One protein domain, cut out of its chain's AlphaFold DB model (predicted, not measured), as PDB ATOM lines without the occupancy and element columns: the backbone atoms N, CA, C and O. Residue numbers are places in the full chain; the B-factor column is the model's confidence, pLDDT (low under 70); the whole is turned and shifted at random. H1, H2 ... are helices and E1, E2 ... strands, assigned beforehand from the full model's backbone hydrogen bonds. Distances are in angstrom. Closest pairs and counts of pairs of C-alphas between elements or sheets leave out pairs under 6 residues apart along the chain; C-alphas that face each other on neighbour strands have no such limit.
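What this domain is: This is residues 2 to 59 of the 121 residues of an uncharacterized protein of Hyphomicrobiales bacterium (UniProt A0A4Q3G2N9). This model has little regular structure: a long looped stretch, residues 21 to 42, lies between a two-stranded hairpin, E1 and E2, and one helix, H1, with the hairpin's turn, residues 12 to 17, sticking out. The printed part has 58 residues, with named elements in the order E1, E2, H1, mixed in class and holding 23 residues. It is only just compact, close to loose, with a radius of gyration of the C-alphas of 12.4 A, and flat, spanning 38 by 36 by 14 A.

How they stand to each other: E1, residues 9 to 13, and E2, residues 16 to 20, form an antiparallel hairpin at 173 degrees. N 9 and O 20 are within hydrogen-bond range at 2.9 A, as are N 13 and O 16 at 3.0 A. H1, residues 43 to 55, is apart from E1, and every O i to N i+4 pair in it is within hydrogen-bond range.

Where its parts are: E1 begins at C-alpha 9 (81.648, 78.633, 96.246) and measures 13.7 A; E2 measures 13.3 A. H1 measures 18.4 A, ending at C-alpha 55 (95.532, 90.106, 85.950).

The domain as a whole: The farthest C-alphas, of Glu 15 and Lys 58, are 39.1 A apart. The printed part has no cut. The link E2 to H1 is long, 22 residues. Residues 2 to 4 have pLDDT under 70.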
ATOM      1  N   SER A   2      95.364  64.378  87.845       43.09
ATOM      2  CA  SER A   2      95.946  64.934  89.068       43.09
ATOM      3  C   SER A   2      94.802  65.420  89.959       43.09
ATOM      4  O   SER A   2      93.900  66.108  89.495       43.09
ATOM      5  N   SER A   3      94.791  64.976  91.211       47.66
ATOM      6  CA  SER A   3      93.771  65.299  92.209       47.66
ATOM      7  C   SER A   3      94.058  66.657  92.855       47.66
ATOM      8  O   SER A   3      94.375  66.717  94.043       47.66
ATOM      9  N   GLU A   4      94.022  67.735  92.077       63.97
ATOM     10  CA  GLU A   4      94.086  69.086  92.641       63.97
ATOM     11  C   GLU A   4      92.722  69.451  93.237       63.97
ATOM     12  O   GLU A   4      91.673  69.145  92.668       63.97
ATOM     13  N   SER A   5      92.720  70.041  94.433       74.94
ATOM     14  CA  SER A   5      91.487  70.495  95.072       74.94
ATOM     15  C   SER A   5      90.996  71.766  94.382       74.94
ATOM     16  O   SER A   5      91.608  72.822  94.527       74.94
ATOM     17  N   GLU A   6      89.887  71.678  93.654       87.69
ATOM     18  CA  GLU A   6      89.266  72.843  93.021       87.69
ATOM     19  C   GLU A   6      88.482  73.680  94.052       87.69
ATOM     20  O   GLU A   6      87.741  73.116  94.869       87.69
ATOM     21  N   PRO A   7      88.595  75.022  94.039       91.56
ATOM     22  CA  PRO A   7      87.798  75.869  94.916       91.56
ATOM     23  C   PRO A   7      86.323  75.845  94.493       91.56
ATOM     24  O   PRO A   7      86.001  75.961  93.313       91.56
ATOM     25  N   VAL A   8      85.413  75.755  95.465       95.62
ATOM     26  CA  VAL A   8      83.960  75.779  95.232       95.62
ATOM     27  C   VAL A   8      83.319  76.843  96.114       95.62
ATOM     28  O   VAL A   8      83.538  76.874  97.326       95.62
ATOM     29  N   GLY A   9      82.508  77.711  95.512       96.38
ATOM     30  CA  GLY A   9      81.648  78.633  96.246       96.38
ATOM     31  C   GLY A   9      80.360  77.933  96.665       96.38
ATOM     32  O   GLY A   9      79.741  77.249  95.853       96.38
ATOM     33  N   ILE A  10      79.952  78.112  97.921       97.06
ATOM     34  CA  ILE A  10      78.729  77.519  98.472       97.06
ATOM     35  C   ILE A  10      77.831  78.636  98.985       97.06
ATOM     36  O   ILE A  10      78.262  79.472  99.780       97.06
ATOM     37  N   ALA A  11      76.568  78.624  98.568       96.31
ATOM     38  CA  ALA A  11      75.522  79.400  99.212       96.31
ATOM     39  C   ALA A  11      74.481  78.445  99.792       96.31
ATOM     40  O   ALA A  11      73.870  77.671  99.058       96.31
ATOM     41  N   ALA A  12      74.290  78.511 101.109       97.06
ATOM     42  CA  ALA A  12      73.407  77.601 101.815       97.06
ATOM     43  C   ALA A  12      72.505  78.322 102.823       97.06
ATOM     44  O   ALA A  12      72.945  79.216 103.549       97.06
ATOM     45  N   THR A  13      71.248  77.892 102.870       96.88
ATOM     46  CA  THR A  13      70.273  78.125 103.951       96.88
ATOM     47  C   THR A  13      69.702  76.753 104.351       96.88
ATOM     48  O   THR A  13      70.077  75.756 103.732       96.88
ATOM     49  N   PRO A  14      68.816  76.626 105.355       98.31
ATOM     50  CA  PRO A  14      68.228  75.321 105.676       98.31
ATOM     51  C   PRO A  14      67.487  74.657 104.496       98.31
ATOM     52  O   PRO A  14      67.445  73.432 104.414       98.31
ATOM     53  N   GLU A  15      66.948  75.447 103.564       98.06
ATOM     54  CA  GLU A  15      66.187  74.988 102.392       98.06
ATOM     55  C   GLU A  15      66.953  75.100 101.061       98.06
ATOM     56  O   GLU A  15      66.436  74.683 100.024       98.06
ATOM     57  N   LEU A  16      68.159  75.678 101.059       96.31
ATOM     58  CA  LEU A  16      68.924  75.976  99.846       96.31
ATOM     59  C   LEU A  16      70.341  75.421  99.944       96.31
ATOM     60  O   LEU A  16      71.032  75.644 100.934       96.31
ATOM     61  N   PHE A  17      70.804  74.779  98.875       97.56
ATOM     62  CA  PHE A  17      72.201  74.401  98.705       97.56
ATOM     63  C   PHE A  17      72.606  74.598  97.243       97.56
ATOM     64  O   PHE A  17      72.236  73.810  96.374       97.56
ATOM     65  N   GLU A  18      73.348  75.671  96.973       97.25
ATOM     66  CA  GLU A  18      73.853  76.015  95.643       97.25
ATOM     67  C   GLU A  18      75.379  75.979  95.633       97.25
ATOM     68  O   GLU A  18      76.038  76.423  96.580       97.25
ATOM     69  N   LEU A  19      75.928  75.480  94.529       97.00
ATOM     70  CA  LEU A  19      77.358  75.452  94.261       97.00
ATOM     71  C   LEU A  19      77.672  76.349  93.065       97.00
ATOM     72  O   LEU A  19      76.875  76.445  92.134       97.00
ATOM     73  N   VAL A  20      78.858  76.947  93.079       96.94
ATOM     74  CA  VAL A  20      79.478  77.568  91.906       96.94
ATOM     75  C   VAL A  20      80.927  77.100  91.816       96.94
ATOM     76  O   VAL A  20      81.703  77.253  92.765       96.94
ATOM     77  N   ARG A  21      81.275  76.475  90.693       96.94
ATOM     78  CA  ARG A  21      82.634  76.006  90.387       96.94
ATOM     79  C   ARG A  21      83.415  77.042  89.578       96.94
ATOM     80  O   ARG A  21      82.824  78.014  89.097       96.94
ATOM     81  N   PRO A  22      84.740  76.870  89.426       96.50
ATOM     82  CA  PRO A  22      85.547  77.779  88.627       96.50
ATOM     83  C   PRO A  22      84.986  77.937  87.210       96.50
ATOM     84  O   PRO A  22      84.646  76.953  86.557       96.50
ATOM     85  N   GLY A  23      84.859  79.180  86.744       96.06
ATOM     86  CA  GLY A  23      84.320  79.478  85.413       96.06
ATOM     87  C   GLY A  23      82.805  79.282  85.238       96.06
ATOM     88  O   GLY A  23      82.297  79.552  84.150       96.06
ATOM     89  N   GLU A  24      82.062  78.866  86.267       96.75
ATOM     90  CA  GLU A  24      80.600  78.776  86.199       96.75
ATOM     91  C   GLU A  24      79.933  80.141  86.431       96.75
ATOM     92  O   GLU A  24      80.388  80.974  87.220       96.75
ATOM     93  N   VAL A  25      78.808  80.362  85.749       96.19
ATOM     94  CA  VAL A  25      77.934  81.519  85.974       96.19
ATOM     95  C   VAL A  25      76.882  81.160  87.018       96.19
ATOM     96  O   VAL A  25      76.278  80.090  86.965       96.19
ATOM     97  N   HIS A  26      76.600  82.096  87.922       96.19
ATOM     98  CA  HIS A  26      75.499  82.001  88.876       96.19
ATOM     99  C   HIS A  26      74.611  83.248  88.777       96.19
ATOM    100  O   HIS A  26      75.103  84.333  88.481       96.19
ATOM    101  N   HIS A  27      73.312  83.159  89.082       95.00
ATOM    102  CA  HIS A  27      72.401  84.312  88.951       95.00
ATOM    103  C   HIS A  27      72.824  85.525  89.814       95.00
ATOM    104  O   HIS A  27      72.554  86.668  89.457       95.00
ATOM    105  N   ARG A  28      73.527  85.285  90.934       95.06
ATOM    106  CA  ARG A  28      74.150  86.322  91.791       95.06
ATOM    107  C   ARG A  28      75.563  86.737  91.365       95.06
ATOM    108  O   ARG A  28      76.047  87.760  91.836       95.06
ATOM    109  N   LEU A  29      76.223  85.942  90.524       97.06
ATOM    110  CA  LEU A  29      77.610  86.115  90.079       97.06
ATOM    111  C   LEU A  29      77.644  85.969  88.544       97.06
ATOM    112  O   LEU A  29      78.091  84.944  88.024       97.06
ATOM    113  N   PRO A  30      77.078  86.945  87.808       96.56
ATOM    114  CA  PRO A  30      76.746  86.781  86.393       96.56
ATOM    115  C   PRO A  30      77.956  86.765  85.448       96.56
ATOM    116  O   PRO A  30      77.818  86.359  84.297       96.56
ATOM    117  N   THR A  31      79.133  87.201  85.904       97.69
ATOM    118  CA  THR A  31      80.348  87.268  85.085       97.69
ATOM    119  C   THR A  31      81.339  86.195  85.517       97.69
ATOM    120  O   THR A  31      82.045  86.342  86.518       97.69
ATOM    121  N   ALA A  32      81.413  85.118  84.740       96.38
ATOM    122  CA  ALA A  32      82.417  84.082  84.935       96.38
ATOM    123  C   ALA A  32      83.818  84.574  84.539       96.38
ATOM    124  O   ALA A  32      83.994  85.346  83.592       96.38
ATOM    125  N   VAL A  33      84.825  84.081  85.256       96.56
ATOM    126  CA  VAL A  33      86.240  84.210  84.901       96.56
ATOM    127  C   VAL A  33      86.822  82.796  84.845       96.56
ATOM    128  O   VAL A  33      86.565  82.034  85.779       96.56
ATOM    129  N   PRO A  34      87.561  82.418  83.781       95.00
ATOM    130  CA  PRO A  34      88.150  81.083  83.679       95.00
ATOM    131  C   PRO A  34      88.971  80.731  84.921       95.00
ATOM    132  O   PRO A  34      89.658  81.594  85.468       95.00
ATOM    133  N   ASP A  35      88.885  79.480  85.369       93.88
ATOM    134  CA  ASP A  35      89.699  78.935  86.467       93.88
ATOM    135  C   ASP A  35      89.557  79.675  87.814       93.88
ATOM    136  O   ASP A  35      90.381  79.514  88.713       93.88
ATOM    137  N   ALA A  36      88.501  80.481  87.991       95.69
ATOM    138  CA  ALA A  36      88.266  81.246  89.210       95.69
ATOM    139  C   ALA A  36      86.810  81.181  89.685       95.69
ATOM    140  O   ALA A  36      85.865  81.199  88.894       95.69
ATOM    141  N   VAL A  37      86.638  81.189  91.010       96.44
ATOM    142  CA  VAL A  37      85.365  81.464  91.691       96.44
ATOM    143  C   VAL A  37      85.498  82.801  92.410       96.44
ATOM    144  O   VAL A  37      86.344  82.952  93.288       96.44
ATOM    145  N   LEU A  38      84.665  83.782  92.050       97.12
ATOM    146  CA  LEU A  38      84.713  85.131  92.621       97.12
ATOM    147  C   LEU A  38      83.445  85.412  93.422       97.12
ATOM    148  O   LEU A  38      82.353  85.455  92.861       97.12
ATOM    149  N   LEU A  39      83.593  85.633  94.729       96.81
ATOM    150  CA  LEU A  39      82.476  85.846  95.651       96.81
ATOM    151  C   LEU A  39      82.506  87.270  96.209       96.81
ATOM    152  O   LEU A  39      83.409  87.647  96.952       96.81
ATOM    153  N   SER A  40      81.506  88.071  95.851       96.06
ATOM    154  CA  SER A  40      81.285  89.415  96.392       96.06
ATOM    155  C   SER A  40      79.849  89.859  96.071       96.06
ATOM    156  O   SER A  40      79.031  89.039  95.658       96.06
ATOM    157  N   ALA A  41      79.512  91.133  96.275       94.50
ATOM    158  CA  ALA A  41      78.189  91.668  95.954       94.50
ATOM    159  C   ALA A  41      78.257  93.118  95.454       94.50
ATOM    160  O   ALA A  41      79.121  93.886  95.885       94.50
ATOM    161  N   GLY A  42      77.307  93.490  94.589       95.38
ATOM    162  CA  GLY A  42      77.182  94.842  94.036       95.38
ATOM    163  C   GLY A  42      78.452  95.307  93.321       95.38
ATOM    164  O   GLY A  42      79.161  94.507  92.712       95.38
ATOM    165  N   ASP A  43      78.788  96.588  93.455       96.38
ATOM    166  CA  ASP A  43      79.946  97.192  92.777       96.38
ATOM    167  C   ASP A  43      81.286  96.559  93.177       96.38
ATOM    168  O   ASP A  43      82.229  96.529  92.385       96.38
ATOM    169  N   ARG A  44      81.365  95.977  94.382       96.81
ATOM    170  CA  ARG A  44      82.559  95.256  94.849       96.81
ATOM    171  C   ARG A  44      82.807  93.996  94.029       96.81
ATOM    172  O   ARG A  44      83.959  93.631  93.813       96.81
ATOM    173  N   TYR A  45      81.743  93.326  93.587       97.69
ATOM    174  CA  TYR A  45      81.852  92.185  92.679       97.69
ATOM    175  C   TYR A  45      82.315  92.633  91.296       97.69
ATOM    176  O   TYR A  45      83.271  92.067  90.774       97.69
ATOM    177  N   THR A  46      81.711  93.689  90.750       98.00
ATOM    178  CA  THR A  46      82.096  94.243  89.444       98.00
ATOM    179  C   THR A  46      83.574  94.630  89.407       98.00
ATOM    180  O   THR A  46      84.285  94.266  88.469       98.00
ATOM    181  N   GLU A  47      84.068  95.314  90.442       98.38
ATOM    182  CA  GLU A  47      85.481  95.691  90.516       98.38
ATOM    183  C   GLU A  47      86.399  94.478  90.706       98.38
ATOM    184  O   GLU A  47      87.445  94.403  90.060       98.38
ATOM    185  N   LEU A  48      86.012  93.507  91.544       98.44
ATOM    186  CA  LEU A  48      86.784  92.276  91.712       98.44
ATOM    187  C   LEU A  48      86.928  91.539  90.375       98.44
ATOM    188  O   LEU A  48      88.046  91.233  89.972       98.44
ATOM    189  N   VAL A  49      85.826  91.327  89.652       98.31
ATOM    190  CA  VAL A  49      85.826  90.711  88.315       98.31
ATOM    191  C   VAL A  49      86.765  91.460  87.373       98.31
ATOM    192  O   VAL A  49      87.626  90.838  86.752       98.31
ATOM    193  N   ARG A  50      86.659  92.794  87.311       98.50
ATOM    194  CA  ARG A  50      87.510  93.629  86.450       98.50
ATOM    195  C   ARG A  50      88.997  93.437  86.761       98.50
ATOM    196  O   ARG A  50      89.801  93.291  85.838       98.50
ATOM    197  N   ARG A  51      89.378  93.434  88.045       98.31
ATOM    198  CA  ARG A  51      90.773  93.240  88.477       98.31
ATOM    199  C   ARG A  51      91.280  91.841  88.151       98.31
ATOM    200  O   ARG A  51      92.380  91.715  87.616       98.31
ATOM    201  N   VAL A  52      90.480  90.808  88.428       98.12
ATOM    202  CA  VAL A  52      90.869  89.420  88.138       98.12
ATOM    203  C   VAL A  52      91.029  89.203  86.637       98.12
ATOM    204  O   VAL A  52      92.040  88.648  86.230       98.12
ATOM    205  N   GLN A  53      90.113  89.701  85.804       98.06
ATOM    206  CA  GLN A  53      90.242  89.606  84.345       98.06
ATOM    207  C   GLN A  53      91.498  90.316  83.822       98.06
ATOM    208  O   GLN A  53      92.197  89.777  82.968       98.06
ATOM    209  N   ALA A  54      91.824  91.497  84.353       98.00
ATOM    210  CA  ALA A  54      93.011  92.245  83.938       98.00
ATOM    211  C   ALA A  54      94.336  91.547  84.314       98.00
ATOM    212  O   ALA A  54      95.330  91.684  83.597       98.00
ATOM    213  N   GLY A  55      94.355  90.814  85.432       97.19
ATOM    214  CA  GLY A  55      95.532  90.106  85.950       97.19
ATOM    215  C   GLY A  55      95.531  88.592  85.729       97.19
ATOM    216  O   GLY A  55      96.417  87.913  86.247       97.19
ATOM    217  N   HIS A  56      94.552  88.049  84.997       96.94
ATOM    218  CA  HIS A  56      94.353  86.603  84.865       96.94
ATOM    219  C   HIS A  56      95.623  85.905  84.350       96.94
ATOM    220  O   HIS A  56      96.266  86.372  83.406       96.94
ATOM    221  N   GLY A  57      96.024  84.831  85.038       95.56
ATOM    222  CA  GLY A  57      97.255  84.081  84.761       95.56
ATOM    223  C   GLY A  57      98.570  84.775  85.149       95.56
ATOM    224  O   GLY A  57      99.635  84.256  84.829       95.56
ATOM    225  N   LYS A  58      98.533  85.944  85.807       97.31
ATOM    226  CA  LYS A  58      99.733  86.751  86.123       97.31
ATOM    227  C   LYS A  58      99.891  87.093  87.604       97.31
ATOM    228  O   LYS A  58     100.797  87.846  87.960       97.31
ATOM    229  N   PHE A  59      99.008  86.588  88.461       97.00
ATOM    230  CA  PHE A  59      99.034  86.910  89.880       97.00
ATOM    231  C   PHE A  59     100.243  86.299  90.593       97.00
ATOM    232  O   PHE A  59     100.630  85.157  90.369       97.00
TER     233      PHE A  59